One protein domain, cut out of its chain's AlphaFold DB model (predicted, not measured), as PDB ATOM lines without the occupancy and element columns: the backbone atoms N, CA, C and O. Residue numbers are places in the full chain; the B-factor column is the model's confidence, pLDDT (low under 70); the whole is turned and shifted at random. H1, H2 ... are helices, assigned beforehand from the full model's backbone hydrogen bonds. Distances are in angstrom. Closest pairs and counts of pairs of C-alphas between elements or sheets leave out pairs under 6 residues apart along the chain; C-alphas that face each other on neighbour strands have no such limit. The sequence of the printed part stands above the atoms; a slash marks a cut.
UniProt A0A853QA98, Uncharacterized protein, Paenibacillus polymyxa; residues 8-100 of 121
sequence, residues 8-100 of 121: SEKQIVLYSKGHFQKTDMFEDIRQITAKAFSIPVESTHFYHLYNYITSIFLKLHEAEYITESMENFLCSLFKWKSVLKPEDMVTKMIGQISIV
ATOM      1  N   SER A   8     -28.325   0.846   1.199       96.62
ATOM      2  CA  SER A   8     -28.750  -0.132   0.195       96.62
ATOM      3  C   SER A   8     -28.099   0.114  -1.170       96.62
ATOM      4  O   SER A   8     -27.736  -0.831  -1.870       96.62
ATOM      5  N   GLU A   9     -27.917   1.375  -1.564       97.25
ATOM      6  CA  GLU A   9     -27.297   1.741  -2.843       97.25
ATOM      7  C   GLU A   9     -25.797   1.431  -2.849       97.25
ATOM      8  O   GLU A   9     -25.258   0.961  -3.855       97.25
ATOM      9  N   LYS A  10     -25.124   1.615  -1.705       96.12
ATOM     10  CA  LYS A  10     -23.723   1.209  -1.521       96.12
ATOM     11  C   LYS A  10     -23.543  -0.294  -1.777       96.12
ATOM     12  O   LYS A  10     -22.525  -0.678  -2.355       96.12
ATOM     13  N   GLN A  11     -24.540  -1.129  -1.462       97.12
ATOM     14  CA  GLN A  11     -24.472  -2.575  -1.715       97.12
ATOM     15  C   GLN A  11     -24.381  -2.919  -3.211       97.12
ATOM     16  O   GLN A  11     -23.642  -3.832  -3.574       97.12
ATOM     17  N   ILE A  12     -25.011  -2.150  -4.109       97.50
ATOM     18  CA  ILE A  12     -24.835  -2.322  -5.565       97.50
ATOM     19  C   ILE A  12     -23.405  -1.988  -5.996       97.50
ATOM     20  O   ILE A  12     -22.812  -2.702  -6.810       97.50
ATOM     21  N   VAL A  13     -22.819  -0.924  -5.441       96.12
ATOM     22  CA  VAL A  13     -21.431  -0.563  -5.753       96.12
ATOM     23  C   VAL A  13     -20.482  -1.663  -5.273       96.12
ATOM     24  O   VAL A  13     -19.645  -2.134  -6.046       96.12
ATOM     25  N   LEU A  14     -20.653  -2.147  -4.042       95.50
ATOM     26  CA  LEU A  14     -19.881  -3.261  -3.480       95.50
ATOM     27  C   LEU A  14     -20.072  -4.566  -4.281       95.50
ATOM     28  O   LEU A  14     -19.103  -5.284  -4.546       95.50
ATOM     29  N   TYR A  15     -21.286  -4.839  -4.762       96.56
ATOM     30  CA  TYR A  15     -21.586  -5.942  -5.676       96.56
ATOM     31  C   TYR A  15     -20.846  -5.841  -7.004       96.56
ATOM     32  O   TYR A  15     -20.143  -6.780  -7.403       96.56
ATOM     33  N   SER A  16     -20.920  -4.684  -7.661       95.19
ATOM     34  CA  SER A  16     -20.216  -4.454  -8.924       95.19
ATOM     35  C   SER A  16     -18.699  -4.651  -8.771       95.19
ATOM     36  O   SER A  16     -18.059  -5.219  -9.657       95.19
ATOM     37  N   LYS A  17     -18.151  -4.314  -7.594       92.62
ATOM     38  CA  LYS A  17     -16.742  -4.483  -7.205       92.62
ATOM     39  C   LYS A  17     -16.369  -5.893  -6.738       92.62
ATOM     40  O   LYS A  17     -15.196  -6.177  -6.522       92.62
ATOM     41  N   GLY A  18     -17.338  -6.800  -6.629       93.38
ATOM     42  CA  GLY A  18     -17.097  -8.218  -6.375       93.38
ATOM     43  C   GLY A  18     -16.874  -8.595  -4.912       93.38
ATOM     44  O   GLY A  18     -16.215  -9.610  -4.666       93.38
ATOM     45  N   HIS A  19     -17.427  -7.821  -3.972       94.31
ATOM     46  CA  HIS A  19     -17.405  -8.133  -2.537       94.31
ATOM     47  C   HIS A  19     -18.364  -9.275  -2.142       94.31
ATOM     48  O   HIS A  19     -18.165  -9.924  -1.116       94.31
ATOM     49  N   PHE A  20     -19.355  -9.569  -2.986       95.50
ATOM     50  CA  PHE A  20     -20.308 -10.666  -2.807       95.50
ATOM     51  C   PHE A  20     -19.943 -11.896  -3.640       95.50
ATOM     52  O   PHE A  20     -19.219 -11.804  -4.643       95.50
ATOM     53  N   GLN A  21     -20.444 -13.059  -3.228       93.50
ATOM     54  CA  GLN A  21     -20.456 -14.264  -4.051       93.50
ATOM     55  C   GLN A  21     -21.439 -14.036  -5.202       93.50
ATOM     56  O   GLN A  21     -22.603 -13.738  -4.965       93.50
ATOM     57  N   LYS A  22     -20.950 -14.109  -6.443       89.00
ATOM     58  CA  LYS A  22     -21.772 -13.854  -7.630       89.00
ATOM     59  C   LYS A  22     -22.399 -15.150  -8.117       89.00
ATOM     60  O   LYS A  22     -21.703 -16.166  -8.173       89.00
ATOM     61  N   THR A  23     -23.664 -15.084  -8.512       89.94
ATOM     62  CA  THR A  23     -24.351 -16.183  -9.194       89.94
ATOM     63  C   THR A  23     -24.675 -15.766 -10.628       89.94
ATOM     64  O   THR A  23     -23.796 -15.823 -11.490       89.94
ATOM     65  N   ASP A  24     -25.887 -15.279 -10.869       95.12
ATOM     66  CA  ASP A  24     -26.309 -14.584 -12.077       95.12
ATOM     67  C   ASP A  24     -26.500 -13.093 -11.774       95.12
ATOM     68  O   ASP A  24     -27.086 -12.724 -10.760       95.12
ATOM     69  N   MET A  25     -26.021 -12.217 -12.662       95.38
ATOM     70  CA  MET A  25     -26.013 -10.776 -12.397       95.38
ATOM     71  C   MET A  25     -27.414 -10.194 -12.195       95.38
ATOM     72  O   MET A  25     -27.603  -9.340 -11.328       95.38
ATOM     73  N   PHE A  26     -28.389 -10.613 -13.001       96.50
ATOM     74  CA  PHE A  26     -29.739 -10.070 -12.897       96.50
ATOM     75  C   PHE A  26     -30.465 -10.628 -11.683       96.50
ATOM     76  O   PHE A  26     -31.182  -9.876 -11.026       96.50
ATOM     77  N   GLU A  27     -30.239 -11.894 -11.349       96.12
ATOM     78  CA  GLU A  27     -30.790 -12.492 -10.136       96.12
ATOM     79  C   GLU A  27     -30.205 -11.862  -8.864       96.12
ATOM     80  O   GLU A  27     -30.954 -11.459  -7.975       96.12
ATOM     81  N   ASP A  28     -28.886 -11.673  -8.813       97.19
ATOM     82  CA  ASP A  28     -28.203 -11.013  -7.699       97.19
ATOM     83  C   ASP A  28     -28.729  -9.573  -7.512       97.19
ATOM     84  O   ASP A  28     -29.105  -9.164  -6.410       97.19
ATOM     85  N   ILE A  29     -28.823  -8.791  -8.598       97.19
ATOM     86  CA  ILE A  29     -29.361  -7.421  -8.550       97.19
ATOM     87  C   ILE A  29     -30.842  -7.425  -8.158       97.19
ATOM     88  O   ILE A  29     -31.274  -6.521  -7.436       97.19
ATOM     89  N   ARG A  30     -31.628  -8.422  -8.591       97.50
ATOM     90  CA  ARG A  30     -33.034  -8.574  -8.191       97.50
ATOM     91  C   ARG A  30     -33.152  -8.737  -6.683       97.50
ATOM     92  O   ARG A  30     -33.959  -8.036  -6.081       97.50
ATOM     93  N   GLN A  31     -32.331  -9.590  -6.074       97.50
ATOM     94  CA  GLN A  31     -32.323  -9.804  -4.624       97.50
ATOM     95  C   GLN A  31     -31.923  -8.535  -3.864       97.50
ATOM     96  O   GLN A  31     -32.635  -8.120  -2.946       97.50
ATOM     97  N   ILE A  32     -30.859  -7.852  -4.306       97.69
ATOM     98  CA  ILE A  32     -30.439  -6.577  -3.705       97.69
ATOM     99  C   ILE A  32     -31.565  -5.535  -3.805       97.69
ATOM    100  O   ILE A  32     -31.859  -4.842  -2.832       97.69
ATOM    101  N   THR A  33     -32.213  -5.428  -4.970       98.00
ATOM    102  CA  THR A  33     -33.304  -4.469  -5.215       98.00
ATOM    103  C   THR A  33     -34.530  -4.785  -4.359       98.00
ATOM    104  O   THR A  33     -35.107  -3.883  -3.755       98.00
ATOM    105  N   ALA A  34     -34.904  -6.063  -4.267       98.06
ATOM    106  CA  ALA A  34     -36.018  -6.531  -3.450       98.06
ATOM    107  C   ALA A  34     -35.828  -6.128  -1.983       98.06
ATOM    108  O   ALA A  34     -36.703  -5.503  -1.376       98.06
ATOM    109  N   LYS A  35     -34.631  -6.393  -1.446       97.75
ATOM    110  CA  LYS A  35     -34.237  -6.001  -0.091       97.75
ATOM    111  C   LYS A  35     -34.250  -4.480   0.086       97.75
ATOM    112  O   LYS A  35     -34.836  -3.996   1.052       97.75
ATOM    113  N   ALA A  36     -33.674  -3.728  -0.854       97.38
ATOM    114  CA  ALA A  36     -33.617  -2.266  -0.803       97.38
ATOM    115  C   ALA A  36     -35.008  -1.613  -0.747       97.38
ATOM    116  O   ALA A  36     -35.194  -0.614  -0.056       97.38
ATOM    117  N   PHE A  37     -35.987  -2.179  -1.457       96.94
ATOM    118  CA  PHE A  37     -37.358  -1.664  -1.500       96.94
ATOM    119  C   PHE A  37     -38.304  -2.348  -0.508       96.94
ATOM    120  O   PHE A  37     -39.476  -1.990  -0.454       96.94
ATOM    121  N   SER A  38     -37.811  -3.296   0.299       96.75
ATOM    122  CA  SER A  38     -38.633  -4.101   1.215       96.75
ATOM    123  C   SER A  38     -39.814  -4.788   0.515       96.75
ATOM    124  O   SER A  38     -40.917  -4.867   1.058       96.75
ATOM    125  N   ILE A  39     -39.584  -5.282  -0.703       96.62
ATOM    126  CA  ILE A  39     -40.568  -6.029  -1.494       96.62
ATOM    127  C   ILE A  39     -40.144  -7.499  -1.617       96.62
ATOM    128  O   ILE A  39     -38.945  -7.786  -1.645       96.62
ATOM    129  N   PRO A  40     -41.093  -8.450  -1.716       97.69
ATOM    130  CA  PRO A  40     -40.764  -9.840  -2.003       97.69
ATOM    131  C   PRO A  40     -40.011  -9.978  -3.327       97.69
ATOM    132  O   PRO A  40     -40.314  -9.302  -4.318       97.69
ATOM    133  N   VAL A  41     -39.050 -10.896  -3.361       96.44
ATOM    134  CA  VAL A  41     -38.213 -11.161  -4.535       96.44
ATOM    135  C   VAL A  41     -39.087 -11.562  -5.734       96.44
ATOM    136  O   VAL A  41     -38.887 -11.072  -6.845       96.44
ATOM    137  N   GLU A  42     -40.137 -12.351  -5.507       96.56
ATOM    138  CA  GLU A  42     -41.117 -12.808  -6.505       96.56
ATOM    139  C   GLU A  42     -41.938 -11.660  -7.112       96.56
ATOM    140  O   GLU A  42     -42.385 -11.751  -8.253       96.56
ATOM    141  N   SER A  43     -42.111 -10.564  -6.370       97.50
ATOM    142  CA  SER A  43     -42.786  -9.340  -6.826       97.50
ATOM    143  C   SER A  43     -41.812  -8.309  -7.413       97.50
ATOM    144  O   SER A  43     -42.214  -7.226  -7.839       97.50
ATOM    145  N   THR A  44     -40.518  -8.629  -7.457       97.12
ATOM    146  CA  THR A  44     -39.481  -7.726  -7.954       97.12
ATOM    147  C   THR A  44     -39.291  -7.907  -9.456       97.12
ATOM    148  O   THR A  44     -38.524  -8.743  -9.929       97.12
ATOM    149  N   HIS A  45     -40.018  -7.099 -10.222       96.12
ATOM    150  CA  HIS A  45     -39.928  -7.050 -11.683       96.12
ATOM    151  C   HIS A  45     -38.747  -6.219 -12.202       96.12
ATOM    152  O   HIS A  45     -38.245  -5.335 -11.509       96.12
ATOM    153  N   PHE A  46     -38.381  -6.433 -13.472       95.94
ATOM    154  CA  PHE A  46     -37.255  -5.775 -14.145       95.94
ATOM    155  C   PHE A  46     -37.243  -4.243 -14.013       95.94
ATOM    156  O   PHE A  46     -36.183  -3.659 -13.798       95.94
ATOM    157  N   TYR A  47     -38.400  -3.577 -14.096       95.56
ATOM    158  CA  TYR A  47     -38.451  -2.113 -13.997       95.56
ATOM    159  C   TYR A  47     -37.966  -1.590 -12.636       95.56
ATOM    160  O   TYR A  47     -37.414  -0.493 -12.581       95.56
ATOM    161  N   HIS A  48     -38.124  -2.364 -11.552       97.25
ATOM    162  CA  HIS A  48     -37.590  -1.995 -10.242       97.25
ATOM    163  C   HIS A  48     -36.065  -1.970 -10.278       97.25
ATOM    164  O   HIS A  48     -35.467  -0.987  -9.848       97.25
ATOM    165  N   LEU A  49     -35.451  -3.019 -10.844       96.44
ATOM    166  CA  LEU A  49     -34.000  -3.115 -10.996       96.44
ATOM    167  C   LEU A  49     -33.496  -1.973 -11.874       96.44
ATOM    168  O   LEU A  49     -32.576  -1.262 -11.490       96.44
ATOM    169  N   TYR A  50     -34.125  -1.775 -13.035       97.19
ATOM    170  CA  TYR A  50     -33.753  -0.717 -13.967       97.19
ATOM    171  C   TYR A  50     -33.773   0.653 -13.283       97.19
ATOM    172  O   TYR A  50     -32.756   1.340 -13.269       97.19
ATOM    173  N   ASN A  51     -34.891   1.011 -12.642       96.69
ATOM    174  CA  ASN A  51     -35.027   2.283 -11.935       96.69
ATOM    175  C   ASN A  51     -33.976   2.443 -10.828       96.69
ATOM    176  O   ASN A  51     -33.372   3.506 -10.688       96.69
ATOM    177  N   TYR A  52     -33.728   1.379 -10.063       97.88
ATOM    178  CA  TYR A  52     -32.774   1.406  -8.963       97.88
ATOM    179  C   TYR A  52     -31.335   1.612  -9.453       97.88
ATOM    180  O   TYR A  52     -30.647   2.523  -8.990       97.88
ATOM    181  N   ILE A  53     -30.900   0.843 -10.454       98.25
ATOM    182  CA  ILE A  53     -29.564   0.981 -11.046       98.25
ATOM    183  C   ILE A  53     -29.395   2.342 -11.729       98.25
ATOM    184  O   ILE A  53     -28.352   2.974 -11.561       98.25
ATOM    185  N   THR A  54     -30.410   2.826 -12.453       97.69
ATOM    186  CA  THR A  54     -30.380   4.159 -13.068       97.69
ATOM    187  C   THR A  54     -30.231   5.258 -12.020       97.69
ATOM    188  O   THR A  54     -29.402   6.145 -12.203       97.69
ATOM    189  N   SER A  55     -30.964   5.192 -10.904       97.81
ATOM    190  CA  SER A  55     -30.851   6.192  -9.835       97.81
ATOM    191  C   SER A  55     -29.438   6.246  -9.245       97.81
ATOM    192  O   SER A  55     -28.872   7.329  -9.103       97.81
ATOM    193  N   ILE A  56     -28.829   5.086  -8.982       97.75
ATOM    194  CA  ILE A  56     -27.456   4.991  -8.458       97.75
ATOM    195  C   ILE A  56     -26.448   5.551  -9.463       97.75
ATOM    196  O   ILE A  56     -25.570   6.333  -9.096       97.75
ATOM    197  N   PHE A  57     -26.579   5.165 -10.732       97.25
ATOM    198  CA  PHE A  57     -25.718   5.642 -11.807       97.25
ATOM    199  C   PHE A  57     -25.772   7.169 -11.945       97.25
ATOM    200  O   PHE A  57     -24.723   7.810 -11.985       97.25
ATOM    201  N   LEU A  58     -26.974   7.755 -11.950       96.69
ATOM    202  CA  LEU A  58     -27.153   9.205 -12.055       96.69
ATOM    203  C   LEU A  58     -26.580   9.942 -10.843       96.69
ATOM    204  O   LEU A  58     -25.835  10.896 -11.037       96.69
ATOM    205  N   LYS A  59     -26.816   9.462  -9.615       96.12
ATOM    206  CA  LYS A  59     -26.215  10.045  -8.401       96.12
ATOM    207  C   LYS A  59     -24.688  10.057  -8.456       96.12
ATOM    208  O   LYS A  59     -24.057  11.052  -8.112       96.12
ATOM    209  N   LEU A  60     -24.083   8.951  -8.893       95.00
ATOM    210  CA  LEU A  60     -22.628   8.844  -9.031       95.00
ATOM    211  C   LEU A  60     -22.083   9.738 -10.149       95.00
ATOM    212  O   LEU A  60     -20.986  10.272 -10.012       95.00
ATOM    213  N   HIS A  61     -22.830   9.909 -11.237       94.69
ATOM    214  CA  HIS A  61     -22.467  10.824 -12.313       94.69
ATOM    215  C   HIS A  61     -22.585  12.296 -11.881       94.69
ATOM    216  O   HIS A  61     -21.652  13.065 -12.087       94.69
ATOM    217  N   GLU A  62     -23.685  12.691 -11.233       94.25
ATOM    218  CA  GLU A  62     -23.900  14.050 -10.706       94.25
ATOM    219  C   GLU A  62     -22.857  14.447  -9.656       94.25
ATOM    220  O   GLU A  62     -22.441  15.599  -9.601       94.25
ATOM    221  N   ALA A  63     -22.404  13.485  -8.849       92.81
ATOM    222  CA  ALA A  63     -21.335  13.676  -7.876       92.81
ATOM    223  C   ALA A  63     -19.918  13.472  -8.459       92.81
ATOM    224  O   ALA A  63     -18.963  13.330  -7.700       92.81
ATOM    225  N   GLU A  64     -19.776  13.433  -9.789       91.88
ATOM    226  CA  GLU A  64     -18.502  13.360 -10.525       91.88
ATOM    227  C   GLU A  64     -17.649  12.099 -10.257       91.88
ATOM    228  O   GLU A  64     -16.468  12.037 -10.608       91.88
ATOM    229  N   TYR A  65     -18.243  11.042  -9.694       92.94
ATOM    230  CA  TYR A  65     -17.582   9.741  -9.533       92.94
ATOM    231  C   TYR A  65     -17.535   8.933 -10.838       92.94
ATOM    232  O   TYR A  65     -16.666   8.070 -10.997       92.94
ATOM    233  N   ILE A  66     -18.453   9.208 -11.769       92.75
ATOM    234  CA  ILE A  66     -18.452   8.687 -13.140       92.75
ATOM    235  C   ILE A  66     -18.195   9.866 -14.074       92.75
ATOM    236  O   ILE A  66     -19.030  10.751 -14.202       92.75
ATOM    237  N   THR A  67     -17.036   9.869 -14.733       90.88
ATOM    238  CA  THR A  67     -16.589  10.994 -15.573       90.88
ATOM    239  C   THR A  67     -16.982  10.857 -17.046       90.88
ATOM    240  O   THR A  67     -16.740  11.768 -17.834       90.88
ATOM    241  N   GLU A  68     -17.514   9.702 -17.462       91.81
ATOM    242  CA  GLU A  68     -18.065   9.536 -18.812       91.81
ATOM    243  C   GLU A  68     -19.310  10.417 -18.952       91.81
ATOM    244  O   GLU A  68     -20.247  10.276 -18.171       91.81
ATOM    245  N   SER A  69     -19.341  11.293 -19.961       93.75
ATOM    246  CA  SER A  69     -20.520  12.121 -20.221       93.75
ATOM    247  C   SER A  69     -21.730  11.268 -20.606       93.75
ATOM    248  O   SER A  69     -21.599  10.249 -21.289       93.75
ATOM    249  N   MET A  70     -22.933  11.725 -20.249       94.06
ATOM    250  CA  MET A  70     -24.178  11.037 -20.617       94.06
ATOM    251  C   MET A  70     -24.336  10.849 -22.127       94.06
ATOM    252  O   MET A  70     -24.799   9.802 -22.568       94.06
ATOM    253  N   GLU A  71     -23.897  11.819 -22.931       94.38
ATOM    254  CA  GLU A  71     -23.883  11.691 -24.391       94.38
ATOM    255  C   GLU A  71     -23.008  10.514 -24.847       94.38
ATOM    256  O   GLU A  71     -23.454   9.668 -25.622       94.38
ATOM    257  N   ASN A  72     -21.783  10.409 -24.321       93.88
ATOM    258  CA  ASN A  72     -20.876   9.313 -24.656       93.88
ATOM    259  C   ASN A  72     -21.414   7.965 -24.173       93.88
ATOM    260  O   ASN A  72     -21.349   6.984 -24.920       93.88
ATOM    261  N   PHE A  73     -21.986   7.928 -22.968       93.75
ATOM    262  CA  PHE A  73     -22.648   6.747 -22.426       93.75
ATOM    263  C   PHE A  73     -23.763   6.266 -23.365       93.75
ATOM    264  O   PHE A  73     -23.725   5.116 -23.813       93.75
ATOM    265  N   LEU A  74     -24.702   7.146 -23.735       91.94
ATOM    266  CA  LEU A  74     -25.832   6.813 -24.607       91.94
ATOM    267  C   LEU A  74     -25.367   6.381 -25.999       91.94
ATOM    268  O   LEU A  74     -25.782   5.330 -26.484       91.94
ATOM    269  N   CYS A  75     -24.444   7.125 -26.614       91.31
ATOM    270  CA  CYS A  75     -23.850   6.753 -27.897       91.31
ATOM    271  C   CYS A  75     -23.178   5.374 -27.834       91.31
ATOM    272  O   CYS A  75     -23.248   4.600 -28.789       91.31
ATOM    273  N   SER A  76     -22.544   5.031 -26.708       91.31
ATOM    274  CA  SER A  76     -21.871   3.741 -26.544       91.31
ATOM    275  C   SER A  76     -22.822   2.540 -26.555       91.31
ATOM    276  O   SER A  76     -22.387   1.453 -26.942       91.31
ATOM    277  N   LEU A  77     -24.100   2.725 -26.200       91.00
ATOM    278  CA  LEU A  77     -25.113   1.661 -26.214       91.00
ATOM    279  C   LEU A  77     -25.383   1.143 -27.635       91.00
ATOM    280  O   LEU A  77     -25.655  -0.041 -27.819       91.00
ATOM    281  N   PHE A  78     -25.238   2.006 -28.643       87.62
ATOM    282  CA  PHE A  78     -25.505   1.683 -30.046       87.62
ATOM    283  C   PHE A  78     -24.255   1.275 -30.834       87.62
ATOM    284  O   PHE A  78     -24.373   0.772 -31.948       87.62
ATOM    285  N   LYS A  79     -23.045   1.447 -30.275       82.94
ATOM    286  CA  LYS A  79     -21.786   1.187 -31.004       82.94
ATOM    287  C   LYS A  79     -21.630  -0.261 -31.475       82.94
ATOM    288  O   LYS A  79     -20.967  -0.493 -32.478       82.94
ATOM    289  N   TRP A  80     -22.211  -1.221 -30.757       76.25
ATOM    290  CA  TRP A  80     -21.959  -2.651 -30.979       76.25
ATOM    291  C   TRP A  80     -23.225  -3.489 -31.169       76.25
ATOM    292  O   TRP A  80     -23.132  -4.704 -31.338       76.25
ATOM    293  N   LYS A  81     -24.412  -2.871 -31.123       79.56
ATOM    294  CA  LYS A  81     -25.699  -3.573 -31.180       79.56
ATOM    295  C   LYS A  81     -26.673  -2.861 -32.107       79.56
ATOM    296  O   LYS A  81     -26.907  -1.668 -31.966       79.56
ATOM    297  N   SER A  82     -27.271  -3.621 -33.022       81.50
ATOM    298  CA  SER A  82     -28.344  -3.151 -33.907       81.50
ATOM    299  C   SER A  82     -29.699  -3.061 -33.203       81.50
ATOM    300  O   SER A  82     -30.550  -2.274 -33.605       81.50
ATOM    301  N   VAL A  83     -29.895  -3.854 -32.146       88.50
ATOM    302  CA  VAL A  83     -31.088  -3.843 -31.294       88.50
ATOM    303  C   VAL A  83     -30.632  -3.738 -29.847       88.50
ATOM    304  O   VAL A  83     -29.912  -4.611 -29.358       88.50
ATOM    305  N   LEU A  84     -31.049  -2.666 -29.178       90.19
ATOM    306  CA  LEU A  84     -30.758  -2.431 -27.772       90.19
ATOM    307  C   LEU A  84     -31.844  -3.076 -26.909       90.19
ATOM    308  O   LEU A  84     -33.025  -2.764 -27.068       90.19
ATOM    309  N   LYS A  85     -31.448  -3.959 -25.991       91.19
ATOM    310  CA  LYS A  85     -32.355  -4.504 -24.977       91.19
ATOM    311  C   LYS A  85     -32.234  -3.710 -23.670       91.19
ATOM    312  O   LYS A  85     -31.141  -3.227 -23.369       91.19
ATOM    313  N   PRO A  86     -33.297  -3.586 -22.858       88.56
ATOM    314  CA  PRO A  86     -33.212  -2.915 -21.557       88.56
ATOM    315  C   PRO A  86     -32.100  -3.467 -20.644       88.56
ATOM    316  O   PRO A  86     -31.425  -2.714 -19.942       88.56
ATOM    317  N   GLU A  87     -31.849  -4.774 -20.700       93.38
ATOM    318  CA  GLU A  87     -30.777  -5.469 -19.980       93.38
ATOM    319  C   GLU A  87     -29.382  -4.948 -20.356       93.38
ATOM    320  O   GLU A  87     -28.482  -4.898 -19.513       93.38
ATOM    321  N   ASP A  88     -29.193  -4.511 -21.603       93.19
ATOM    322  CA  ASP A  88     -27.915  -3.977 -22.077       93.19
ATOM    323  C   ASP A  88     -27.578  -2.660 -21.382       93.19
ATOM    324  O   ASP A  88     -26.424  -2.416 -21.023       93.19
ATOM    325  N   MET A  89     -28.598  -1.835 -21.132       94.00
ATOM    326  CA  MET A  89     -28.446  -0.585 -20.395       94.00
ATOM    327  C   MET A  89     -28.062  -0.851 -18.942       94.00
ATOM    328  O   MET A  89     -27.108  -0.252 -18.450       94.00
ATOM    329  N   VAL A  90     -28.752  -1.782 -18.269       96.50
ATOM    330  CA  VAL A  90     -28.427  -2.174 -16.885       96.50
ATOM    331  C   VAL A  90     -26.999  -2.699 -16.796       96.50
ATOM    332  O   VAL A  90     -26.221  -2.233 -15.965       96.50
ATOM    333  N   THR A  91     -26.622  -3.601 -17.705       95.75
ATOM    334  CA  THR A  91     -25.266  -4.162 -17.775       95.75
ATOM    335  C   THR A  91     -24.220  -3.060 -17.937       95.75
ATOM    336  O   THR A  91     -23.206  -3.045 -17.236       95.75
ATOM    337  N   LYS A  92     -24.470  -2.098 -18.832       95.25
ATOM    338  CA  LYS A  92     -23.557  -0.978 -19.071       95.25
ATOM    339  C   LYS A  92     -23.443  -0.059 -17.849       95.25
ATOM    340  O   LYS A  92     -22.323   0.301 -17.490       95.25
ATOM    341  N   MET A  93     -24.557   0.281 -17.192       96.94
ATOM    342  CA  MET A  93     -24.560   1.098 -15.969       96.94
ATOM    343  C   MET A  93     -23.786   0.413 -14.838       96.94
ATOM    344  O   MET A  93     -22.912   1.035 -14.242       96.94
ATOM    345  N   ILE A  94     -24.022  -0.879 -14.593       96.94
ATOM    346  CA  ILE A  94     -23.261  -1.668 -13.609       96.94
ATOM    347  C   ILE A  94     -21.765  -1.678 -13.940       96.94
ATOM    348  O   ILE A  94     -20.935  -1.533 -13.043       96.94
ATOM    349  N   GLY A  95     -21.413  -1.793 -15.223       95.31
ATOM    350  CA  GLY A  95     -20.032  -1.681 -15.684       95.31
ATOM    351  C   GLY A  95     -19.397  -0.340 -15.301       95.31
ATOM    352  O   GLY A  95     -18.309  -0.329 -14.726       95.31
ATOM    353  N   GLN A  96     -20.090   0.776 -15.539       95.12
ATOM    354  CA  GLN A  96     -19.608   2.110 -15.153       95.12
ATOM    355  C   GLN A  96     -19.527   2.286 -13.627       95.12
ATOM    356  O   GLN A  96     -18.561   2.842 -13.111       95.12
ATOM    357  N   ILE A  97     -20.488   1.746 -12.876       95.69
ATOM    358  CA  ILE A  97     -20.455   1.765 -11.405       95.69
ATOM    359  C   ILE A  97     -19.238   0.983 -10.877       95.69
ATOM    360  O   ILE A  97     -18.572   1.425  -9.938       95.69
ATOM    361  N   SER A  98     -18.886  -0.143 -11.507       93.25
ATOM    362  CA  SER A  98     -17.768  -0.987 -11.060       93.25
ATOM    363  C   SER A  98     -16.417  -0.263 -11.075       93.25
ATOM    364  O   SER A  98     -15.586  -0.491 -10.187       93.25
ATOM    365  N   ILE A  99     -16.223   0.662 -12.023       90.56
ATOM    366  CA  ILE A  99     -14.968   1.398 -12.214       90.56
ATOM    367  C   ILE A  99     -14.853   2.662 -11.354       90.56
ATOM    368  O   ILE A  99     -13.773   3.253 -11.301       90.56
ATOM    369  N   VAL A 100     -15.918   3.065 -10.649       88.00
ATOM    370  CA  VAL A 100     -15.895   4.226  -9.745       88.00
ATOM    371  C   VAL A 100     -14.750   4.085  -8.749       88.00
ATOM    372  O   VAL A 100     -14.633   3.069  -8.057       88.00
TER     373      VAL A 100
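AT A GLANCE: This is residues 8 to 100 of the 121 residues of an uncharacterized protein of Paenibacillus polymyxa (UniProt A0A853QA98). H3 and H5 run side by side as the core, the hairpin of H1 and H2 crosses them on one side, and H4 packs loosely on H5 at the other. Residues 78 to 84, of which 78 belongs to H4, stick out. The printed part has 93 residues with five named helices, H1 to H5 in order, and no named strand: all helix, compact, radius of gyration of the C-alphas 13.2 A, spans 35 by 30 by 21 A.

IN THESE COORDINATES: H1, residues 8 to 16, begins at C-alpha 8 (-28.750, -0.132, 0.195). H2 is residues 25 to 37, H3 46 to 62 (24.1 A), H4 70 to 78, and H5 86 to 99, ending at C-alpha 99 (-14.968, 1.398, -12.214).

HOW THE PARTS SIT: H5 is the hub. It touches H3, closest C-alphas Tyr 50 and Val 90, 6.2 A. H2 touches H3 with residues 29 to 33 alone, about perpendicular at 82 degrees, closest C-alphas Thr 33 and Leu 49, 6.0 A. Every O i to N i+4 pair is within hydrogen-bond range in H2 and H3; H1 and H4 have 4 of 5, H5 9 of 10.

THE WHOLE: The C-alphas farthest apart, Ser 38 and Lys 79, are 36.7 A apart. The printed part has no cut, no link is long, and no printed residue is under 70 in pLDDT.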